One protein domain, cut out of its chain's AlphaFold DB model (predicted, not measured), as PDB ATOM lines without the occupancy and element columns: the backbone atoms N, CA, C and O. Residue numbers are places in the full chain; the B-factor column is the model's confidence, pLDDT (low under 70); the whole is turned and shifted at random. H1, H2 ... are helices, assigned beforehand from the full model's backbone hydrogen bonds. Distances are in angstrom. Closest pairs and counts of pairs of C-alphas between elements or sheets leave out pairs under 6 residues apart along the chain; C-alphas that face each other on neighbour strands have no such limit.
ATOM      1  N   ASP A   2      24.595 -68.371 -40.991       62.94
ATOM      2  CA  ASP A   2      24.755 -66.931 -41.251       62.94
ATOM      3  C   ASP A   2      23.709 -66.053 -40.547       62.94
ATOM      4  O   ASP A   2      24.064 -65.059 -39.924       62.94
ATOM      5  N   SER A   3      22.433 -66.459 -40.520       69.75
ATOM      6  CA  SER A   3      21.364 -65.699 -39.849       69.75
ATOM      7  C   SER A   3      21.571 -65.514 -38.340       69.75
ATOM      8  O   SER A   3      21.207 -64.478 -37.793       69.75
ATOM      9  N   PHE A   4      22.179 -66.494 -37.665       76.31
ATOM     10  CA  PHE A   4      22.486 -66.407 -36.236       76.31
ATOM     11  C   PHE A   4      23.649 -65.444 -35.972       76.31
ATOM     12  O   PHE A   4      23.610 -64.674 -35.016       76.31
ATOM     13  N   TRP A   5      24.659 -65.454 -36.847       74.38
ATOM     14  CA  TRP A   5      25.805 -64.553 -36.756       74.38
ATOM     15  C   TRP A   5      25.405 -63.090 -36.988       74.38
ATOM     16  O   TRP A   5      25.765 -62.230 -36.186       74.38
ATOM     17  N   PHE A   6      24.586 -62.816 -38.012       77.88
ATOM     18  CA  PHE A   6      24.039 -61.475 -38.255       77.88
ATOM     19  C   PHE A   6      23.214 -60.962 -37.068       77.88
ATOM     20  O   PHE A   6      23.380 -59.817 -36.654       77.88
ATOM     21  N   TYR A   7      22.373 -61.818 -36.480       80.56
ATOM     22  CA  TYR A   7      21.576 -61.457 -35.307       80.56
ATOM     23  C   TYR A   7      22.446 -61.140 -34.081       80.56
ATOM     24  O   TYR A   7      22.231 -60.131 -33.414       80.56
ATOM     25  N   PHE A   8      23.455 -61.970 -33.795       82.06
ATOM     26  CA  PHE A   8      24.361 -61.743 -32.668       82.06
ATOM     27  C   PHE A   8      25.152 -60.439 -32.823       82.06
ATOM     28  O   PHE A   8      25.297 -59.686 -31.862       82.06
ATOM     29  N   LYS A   9      25.622 -60.155 -34.041       82.56
ATOM     30  CA  LYS A   9      26.333 -58.921 -34.377       82.56
ATOM     31  C   LYS A   9      25.454 -57.686 -34.172       82.56
ATOM     32  O   LYS A   9      25.880 -56.754 -33.499       82.56
ATOM     33  N   ALA A  10      24.221 -57.701 -34.679       81.62
ATOM     34  CA  ALA A  10      23.271 -56.606 -34.478       81.62
ATOM     35  C   ALA A  10      22.988 -56.359 -32.985       81.62
ATOM     36  O   ALA A  10      23.096 -55.229 -32.515       81.62
ATOM     37  N   LEU A  11      22.731 -57.431 -32.224       83.75
ATOM     38  CA  LEU A  11      22.484 -57.350 -30.782       83.75
ATOM     39  C   LEU A  11      23.701 -56.810 -30.009       83.75
ATOM     40  O   LEU A  11      23.548 -56.098 -29.019       83.75
ATOM     41  N   PHE A  12      24.918 -57.155 -30.437       86.00
ATOM     42  CA  PHE A  12      26.143 -56.625 -29.840       86.00
ATOM     43  C   PHE A  12      26.242 -55.105 -30.018       86.00
ATOM     44  O   PHE A  12      26.486 -54.398 -29.042       86.00
ATOM     45  N   PHE A  13      26.018 -54.598 -31.233       83.44
ATOM     46  CA  PHE A  13      26.103 -53.161 -31.507       83.44
ATOM     47  C   PHE A  13      25.015 -52.355 -30.798       83.44
ATOM     48  O   PHE A  13      25.321 -51.293 -30.260       83.44
ATOM     49  N   GLU A  14      23.792 -52.883 -30.712       84.38
ATOM     50  CA  GLU A  14      22.702 -52.272 -29.943       84.38
ATOM     51  C   GLU A  14      23.095 -52.107 -28.466       84.38
ATOM     52  O   GLU A  14      23.062 -51.001 -27.928       84.38
ATOM     53  N   ARG A  15      23.608 -53.175 -27.839       83.88
ATOM     54  CA  ARG A  15      24.073 -53.135 -26.441       83.88
ATOM     55  C   ARG A  15      25.245 -52.188 -26.224       83.88
ATOM     56  O   ARG A  15      25.301 -51.510 -25.204       83.88
ATOM     57  N   ILE A  16      26.201 -52.145 -27.151       83.62
ATOM     58  CA  ILE A  16      27.332 -51.211 -27.070       83.62
ATOM     59  C   ILE A  16      26.842 -49.767 -27.180       83.62
ATOM     60  O   ILE A  16      27.316 -48.902 -26.445       83.62
ATOM     61  N   GLN A  17      25.887 -49.496 -28.067       83.81
ATOM     62  CA  GLN A  17      25.313 -48.169 -28.232       83.81
ATOM     63  C   GLN A  17      24.566 -47.716 -26.968       83.81
ATOM     64  O   GLN A  17      24.776 -46.586 -26.526       83.81
ATOM     65  N   GLU A  18      23.770 -48.592 -26.349       83.19
ATOM     66  CA  GLU A  18      23.150 -48.346 -25.038       83.19
ATOM     67  C   GLU A  18      24.217 -48.075 -23.965       83.19
ATOM     68  O   GLU A  18      24.186 -47.051 -23.281       83.19
ATOM     69  N   HIS A  19      25.241 -48.927 -23.892       82.50
ATOM     70  CA  HIS A  19      26.334 -48.792 -22.931       82.50
ATOM     71  C   HIS A  19      27.108 -47.472 -23.083       82.50
ATOM     72  O   HIS A  19      27.584 -46.890 -22.102       82.50
ATOM     73  N   MET A  20      27.231 -46.961 -24.312       79.00
ATOM     74  CA  MET A  20      27.844 -45.661 -24.563       79.00
ATOM     75  C   MET A  20      26.999 -44.499 -24.041       79.00
ATOM     76  O   MET A  20      27.589 -43.553 -23.511       79.00
ATOM     77  N   GLN A  21      25.670 -44.584 -24.151       78.50
ATOM     78  CA  GLN A  21      24.727 -43.558 -23.681       78.50
ATOM     79  C   GLN A  21      24.672 -43.462 -22.152       78.50
ATOM     80  O   GLN A  21      24.498 -42.375 -21.610       78.50
ATOM     81  N   GLU A  22      24.898 -44.569 -21.446       77.69
ATOM     82  CA  GLU A  22      24.870 -44.636 -19.977       77.69
ATOM     83  C   GLU A  22      26.107 -44.020 -19.278       77.69
ATOM     84  O   GLU A  22      26.282 -44.181 -18.074       77.69
ATOM     85  N   ASN A  23      26.988 -43.304 -19.995       67.50
ATOM     86  CA  ASN A  23      28.252 -42.746 -19.474       67.50
ATOM     87  C   ASN A  23      29.225 -43.778 -18.865       67.50
ATOM     88  O   ASN A  23      30.180 -43.406 -18.183       67.50
ATOM     89  N   ASN A  24      29.058 -45.067 -19.170       76.12
ATOM     90  CA  ASN A  24      29.950 -46.118 -18.679       76.12
ATOM     91  C   ASN A  24      31.369 -46.016 -19.279       76.12
ATOM     92  O   ASN A  24      31.564 -45.463 -20.369       76.12
ATOM     93  N   ILE A  25      32.369 -46.541 -18.560       78.50
ATOM     94  CA  ILE A  25      33.775 -46.575 -19.001       78.50
ATOM     95  C   ILE A  25      33.911 -47.560 -20.164       78.50
ATOM     96  O   ILE A  25      33.428 -48.682 -20.059       78.50
ATOM     97  N   LEU A  26      34.584 -47.157 -21.246       81.25
ATOM     98  CA  LEU A  26      34.805 -48.029 -22.394       81.25
ATOM     99  C   LEU A  26      36.135 -48.762 -22.226       81.25
ATOM    100  O   LEU A  26      37.196 -48.140 -22.136       81.25
ATOM    101  N   LEU A  27      36.091 -50.091 -22.164       82.38
ATOM    102  CA  LEU A  27      37.292 -50.892 -21.981       82.38
ATOM    103  C   LEU A  27      38.013 -51.097 -23.314       82.38
ATOM    104  O   LEU A  27      37.429 -51.082 -24.397       82.38
ATOM    105  N   SER A  28      39.316 -51.371 -23.233       83.19
ATOM    106  CA  SER A  28      40.107 -51.707 -24.422       83.19
ATOM    107  C   SER A  28      39.567 -52.944 -25.156       83.19
ATOM    108  O   SER A  28      39.659 -53.021 -26.377       83.19
ATOM    109  N   GLU A  29      38.974 -53.896 -24.435       83.69
ATOM    110  CA  GLU A  29      38.367 -55.083 -25.035       83.69
ATOM    111  C   GLU A  29      37.098 -54.751 -25.830       83.69
ATOM    112  O   GLU A  29      36.885 -55.317 -26.900       83.69
ATOM    113  N   ASP A  30      36.315 -53.765 -25.382       85.25
ATOM    114  CA  ASP A  30      35.126 -53.304 -26.103       85.25
ATOM    115  C   ASP A  30      35.525 -52.715 -27.455       85.25
ATOM    116  O   ASP A  30      34.976 -53.101 -28.487       85.25
ATOM    117  N   LEU A  31      36.553 -51.859 -27.481       86.62
ATOM    118  CA  LEU A  31      37.043 -51.264 -28.725       86.62
ATOM    119  C   LEU A  31      37.612 -52.318 -29.687       86.62
ATOM    120  O   LEU A  31      37.378 -52.237 -30.893       86.62
ATOM    121  N   LYS A  32      38.314 -53.342 -29.182       86.75
ATOM    122  CA  LYS A  32      38.773 -54.464 -30.022       86.75
ATOM    123  C   LYS A  32      37.605 -55.240 -30.622       86.75
ATOM    124  O   LYS A  32      37.658 -55.557 -31.807       86.75
ATOM    125  N   ASN A  33      36.575 -55.532 -29.830       87.44
ATOM    126  CA  ASN A  33      35.401 -56.275 -30.288       87.44
ATOM    127  C   ASN A  33      34.602 -55.483 -31.324       87.44
ATOM    128  O   ASN A  33      34.223 -56.047 -32.347       87.44
ATOM    129  N   ILE A  34      34.429 -54.174 -31.112       87.31
ATOM    130  CA  ILE A  34      33.848 -53.263 -32.109       87.31
ATOM    131  C   ILE A  34      34.658 -53.350 -33.410       87.31
ATOM    132  O   ILE A  34      34.078 -53.558 -34.470       87.31
ATOM    133  N   ILE A  35      35.995 -53.277 -33.338       88.25
ATOM    134  CA  ILE A  35      36.860 -53.368 -34.525       88.25
ATOM    135  C   ILE A  35      36.767 -54.715 -35.240       88.25
ATOM    136  O   ILE A  35      36.674 -54.752 -36.465       88.25
ATOM    137  N   LEU A  36      36.760 -55.814 -34.492       85.44
ATOM    138  CA  LEU A  36      36.683 -57.164 -35.044       85.44
ATOM    139  C   LEU A  36      35.343 -57.446 -35.735       85.44
ATOM    140  O   LEU A  36      35.295 -58.213 -36.694       85.44
ATOM    141  N   LEU A  37      34.263 -56.863 -35.219       86.50
ATOM    142  CA  LEU A  37      32.905 -57.120 -35.675       86.50
ATOM    143  C   LEU A  37      32.387 -56.065 -36.648       86.50
ATOM    144  O   LEU A  37      31.224 -56.157 -37.008       86.50
ATOM    145  N   MET A  38      33.161 -55.076 -37.086       83.81
ATOM    146  CA  MET A  38      32.666 -54.097 -38.063       83.81
ATOM    147  C   MET A  38      32.558 -54.673 -39.475       83.81
ATOM    148  O   MET A  38      33.402 -55.456 -39.898       83.81
ATOM    149  N   ASP A  39      31.511 -54.252 -40.190       83.44
ATOM    150  CA  ASP A  39      31.400 -54.371 -41.651       83.44
ATOM    151  C   ASP A  39      31.523 -52.980 -42.289       83.44
ATOM    152  O   ASP A  39      31.581 -51.968 -41.584       83.44
ATOM    153  N   ASP A  40      31.538 -52.942 -43.620       81.06
ATOM    154  CA  ASP A  40      31.474 -51.712 -44.408       81.06
ATOM    155  C   ASP A  40      30.061 -51.106 -44.350       81.06
ATOM    156  O   ASP A  40      29.237 -51.293 -45.245       81.06
ATOM    157  N   ASP A  41      29.757 -50.449 -43.232       85.62
ATOM    158  CA  ASP A  41      28.522 -49.701 -43.008       85.62
ATOM    159  C   ASP A  41      28.834 -48.347 -42.363       85.62
ATOM    160  O   ASP A  41      29.499 -48.265 -41.324       85.62
ATOM    161  N   GLU A  42      28.318 -47.271 -42.959       84.88
ATOM    162  CA  GLU A  42      28.551 -45.896 -42.508       84.88
ATOM    163  C   GLU A  42      28.108 -45.691 -41.056       84.88
ATOM    164  O   GLU A  42      28.805 -45.020 -40.289       84.88
ATOM    165  N   THR A  43      26.996 -46.313 -40.643       84.88
ATOM    166  CA  THR A  43      26.479 -46.156 -39.275       84.88
ATOM    167  C   THR A  43      27.420 -46.774 -38.239       84.88
ATOM    168  O   THR A  43      27.674 -46.185 -37.184       84.88
ATOM    169  N   MET A  44      28.018 -47.921 -38.569       85.19
ATOM    170  CA  MET A  44      28.981 -48.621 -37.719       85.19
ATOM    171  C   MET A  44      30.322 -47.887 -37.661       85.19
ATOM    172  O   MET A  44      30.940 -47.807 -36.597       85.19
ATOM    173  N   ILE A  45      30.754 -47.291 -38.774       89.06
ATOM    174  CA  ILE A  45      31.956 -46.449 -38.822       89.06
ATOM    175  C   ILE A  45      31.767 -45.188 -37.965       89.06
ATOM    176  O   ILE A  45      32.687 -44.779 -37.248       89.06
ATOM    177  N   GLU A  46      30.578 -44.580 -37.987       88.81
ATOM    178  CA  GLU A  46      30.260 -43.446 -37.117       88.81
ATOM    179  C   GLU A  46      30.242 -43.857 -35.635       88.81
ATOM    180  O   GLU A  46      30.777 -43.140 -34.785       88.81
ATOM    181  N   LEU A  47      29.689 -45.034 -35.319       88.88
ATOM    182  CA  LEU A  47      29.718 -45.594 -33.968       88.88
ATOM    183  C   LEU A  47      31.154 -45.839 -33.486       88.88
ATOM    184  O   LEU A  47      31.486 -45.465 -32.361       88.88
ATOM    185  N   LEU A  48      32.027 -46.394 -34.334       90.75
ATOM    186  CA  LEU A  48      33.451 -46.545 -34.022       90.75
ATOM    187  C   LEU A  48      34.099 -45.196 -33.718       90.75
ATOM    188  O   LEU A  48      34.859 -45.090 -32.759       90.75
ATOM    189  N   ARG A  49      33.805 -44.161 -34.512       90.25
ATOM    190  CA  ARG A  49      34.362 -42.826 -34.277       90.25
ATOM    191  C   ARG A  49      33.958 -42.295 -32.900       90.25
ATOM    192  O   ARG A  49      34.825 -41.866 -32.146       90.25
ATOM    193  N   LYS A  50      32.677 -42.421 -32.532       89.50
ATOM    194  CA  LYS A  50      32.170 -42.054 -31.193       89.50
ATOM    195  C   LYS A  50      32.826 -42.878 -30.081       89.50
ATOM    196  O   LYS A  50      33.140 -42.341 -29.021       89.50
ATOM    197  N   ALA A  51      33.069 -44.167 -30.327       88.50
ATOM    198  CA  ALA A  51      33.773 -45.046 -29.398       88.50
ATOM    199  C   ALA A  51      35.207 -44.573 -29.136       88.50
ATOM    200  O   ALA A  51      35.645 -44.531 -27.988       88.50
ATOM    201  N   ILE A  52      35.924 -44.207 -30.203       89.50
ATOM    202  CA  ILE A  52      37.295 -43.693 -30.139       89.50
ATOM    203  C   ILE A  52      37.328 -42.341 -29.425       89.50
ATOM    204  O   ILE A  52      38.185 -42.156 -28.564       89.50
ATOM    205  N   ASP A  53      36.393 -41.434 -29.727       88.56
ATOM    206  CA  ASP A  53      36.271 -40.138 -29.044       88.56
ATOM    207  C   ASP A  53      36.153 -40.332 -27.528       88.56
ATOM    208  O   ASP A  53      36.980 -39.835 -26.762       88.56
ATOM    209  N   LYS A  54      35.191 -41.158 -27.099       86.31
ATOM    210  CA  LYS A  54      34.978 -41.475 -25.682       86.31
ATOM    211  C   LYS A  54      36.203 -42.146 -25.049       86.31
ATOM    212  O   LYS A  54      36.543 -41.858 -23.904       86.31
ATOM    213  N   PHE A  55      36.875 -43.035 -25.780       84.38
ATOM    214  CA  PHE A  55      38.077 -43.721 -25.301       84.38
ATOM    215  C   PHE A  55      39.268 -42.767 -25.121       84.38
ATOM    216  O   PHE A  55      39.988 -42.875 -24.128       84.38
ATOM    217  N   GLU A  56      39.497 -41.830 -26.044       82.00
ATOM    218  CA  GLU A  56      40.591 -40.857 -25.924       82.00
ATOM    219  C   GLU A  56      40.337 -39.846 -24.798       82.00
ATOM    220  O   GLU A  56      41.269 -39.552 -24.046       82.00
ATOM    221  N   GLU A  57      39.092 -39.389 -24.622       82.56
ATOM    222  CA  GLU A  57      38.693 -38.533 -23.493       82.56
ATOM    223  C   GLU A  57      38.954 -39.221 -22.142       82.56
ATOM    224  O   GLU A  57      39.495 -38.617 -21.216       82.56
ATOM    225  N   GLN A  58      38.637 -40.517 -22.028       78.06
ATOM    226  CA  GLN A  58      38.870 -41.295 -20.805       78.06
ATOM    227  C   GLN A  58      40.360 -41.492 -20.495       78.06
ATOM    228  O   GLN A  58      40.767 -41.484 -19.331       78.06
ATOM    229  N   ASN A  59      41.187 -41.676 -21.527       71.38
ATOM    230  CA  ASN A  59      42.595 -42.037 -21.370       71.38
ATOM    231  C   ASN A  59      43.552 -40.842 -21.325       71.38
ATOM    232  O   ASN A  59      44.759 -41.048 -21.181       71.38
ATOM    233  N   GLU A  60      43.062 -39.600 -21.387       67.00
ATOM    234  CA  GLU A  60      43.904 -38.396 -21.372       67.00
ATOM    235  C   GLU A  60      44.815 -38.311 -20.124       67.00
ATOM    236  O   GLU A  60      45.935 -37.810 -20.212       67.00
ATOM    237  N   SER A  61      44.401 -38.907 -18.996       57.62
ATOM    238  CA  SER A  61      45.140 -38.914 -17.719       57.62
ATOM    239  C   SER A  61      45.934 -40.198 -17.401       57.62
ATOM    240  O   SER A  61      46.737 -40.198 -16.467       57.62
ATOM    241  N   LEU A  62      45.756 -41.289 -18.163       53.78
ATOM    242  CA  LEU A  62      46.183 -42.656 -17.792       53.78
ATOM    243  C   LEU A  62      47.053 -43.362 -18.855       53.78
ATOM    244  O   LEU A  62      47.146 -44.590 -18.862       53.78
ATOM    245  N   ARG A  63      47.726 -42.616 -19.747       54.69
ATOM    246  CA  ARG A  63      48.499 -43.150 -20.898       54.69
ATOM    247  C   ARG A  63      49.803 -43.898 -20.532       54.69
ATOM    248  O   ARG A  63      50.858 -43.621 -21.099       54.69
ATOM    249  N   PHE A  64      49.762 -44.872 -19.627       44.44
ATOM    250  CA  PHE A  64      50.866 -45.810 -19.406       44.44
ATOM    251  C   PHE A  64      50.636 -47.107 -20.194       44.44
ATOM    252  O   PHE A  64      49.835 -47.948 -19.805       44.44
ATOM    253  N   GLY A  65      51.366 -47.282 -21.302       53.50
ATOM    254  CA  GLY A  65      51.650 -48.595 -21.911       53.50
ATOM    255  C   GLY A  65      50.476 -49.397 -22.495       53.50
ATOM    256  O   GLY A  65      50.635 -50.593 -22.731       53.50
ATOM    257  N   LEU A  66      49.316 -48.778 -22.723       62.88
ATOM    258  CA  LEU A  66      48.117 -49.453 -23.229       62.88
ATOM    259  C   LEU A  66      48.222 -49.793 -24.728       62.88
ATOM    260  O   LEU A  66      48.917 -49.137 -25.503       62.88
ATOM    261  N   PHE A  67      47.521 -50.862 -25.108       74.56
ATOM    262  CA  PHE A  67      47.379 -51.395 -26.466       74.56
ATOM    263  C   PHE A  67      47.208 -50.296 -27.538       74.56
ATOM    264  O   PHE A  67      46.419 -49.371 -27.374       74.56
ATOM    265  N   GLN A  68      47.933 -50.411 -28.656       80.19
ATOM    266  CA  GLN A  68      47.950 -49.397 -29.717       80.19
ATOM    267  C   GLN A  68      46.833 -49.638 -30.739       80.19
ATOM    268  O   GLN A  68      46.938 -50.528 -31.586       80.19
TER     269      GLN A  68
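This is residues 2 to 68 of the 336 residues of the protein "Pentatricopeptide repeat-containing protein 2-like protein" of Sarcoptes scabiei (UniProt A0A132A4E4). Two helices, H2 and H3, fold back on each other as a helical hairpin, and a longer helix, H1, crosses slantwise over one side of that hairpin, near H2 with Phe 13 and near H3 with Met 20. The three helix centres make a triangle; the first residues of H1, 2 to 8, stick out at one end, and residues 60 to 65 of the tail after H3 stick out as well. The printed part has 67 residues with three named helices, in the order H1, H2, H3, and no named strand; the class is all helix. The whole is only just compact, close to loose, with a radius of gyration of the C-alphas of 12.8 A, and it is elongated, spanning 42 by 24 by 19 A.

H1 runs from Asp 2 to Gln 21, residues 2 to 21, and is 29.2 A long from first to last C-alpha; C-alpha 2 is at (24.755, -66.931, -41.251). H2 follows with residues 28 to 36, Ser 28 to Leu 36, and is 12.4 A long. H3, residues 42 to 59, is 25.7 A long, from C-alpha 42 at (28.551, -45.896, -42.508) to C-alpha 59 at (42.595, -42.037, -21.370). Residues 60 to 68 follow H3 to the end of the printed part.

H2 and H3 touch and form a helical hairpin. Their closest C-alphas are those of Ile 34 and Leu 48, 7.0 A apart, and H3 touches H2 with residues 48 to 52 alone. They stand at a shallow tilt of 18 degrees and run opposite ways. H1 and H2 are close but not clearly touching; their closest C-alphas, those of Phe 13 and Ile 34, are 7.8 A apart. Their lines stand at a steep tilt of 39 degrees, opposite ways. H1 and H3 are also close but not clearly touching, with the closest C-alphas those of Met 20 and Ala 51, 7.7 A apart. They run the same way at a steep tilt of 42 degrees. In H1, H2 and H3 every backbone O i to N i+4 pair is within hydrogen-bond range.

The two C-alphas farthest apart are those of Ser 3 and Ser 61, 42.1 A. Residues 2 to 8, which belong to H1, and residues 60 to 65 stand free; the body without them spans 27 by 25 by 17 A. The printed part has no cut. The link from H1 to H2 is short, with 6 residues, and the link from H2 to H3 is tight, with 5. The mean pLDDT of the printed part is 79.9, and residues 2 to 3, residue 23 and residues 60 to 66 of the model are under 70.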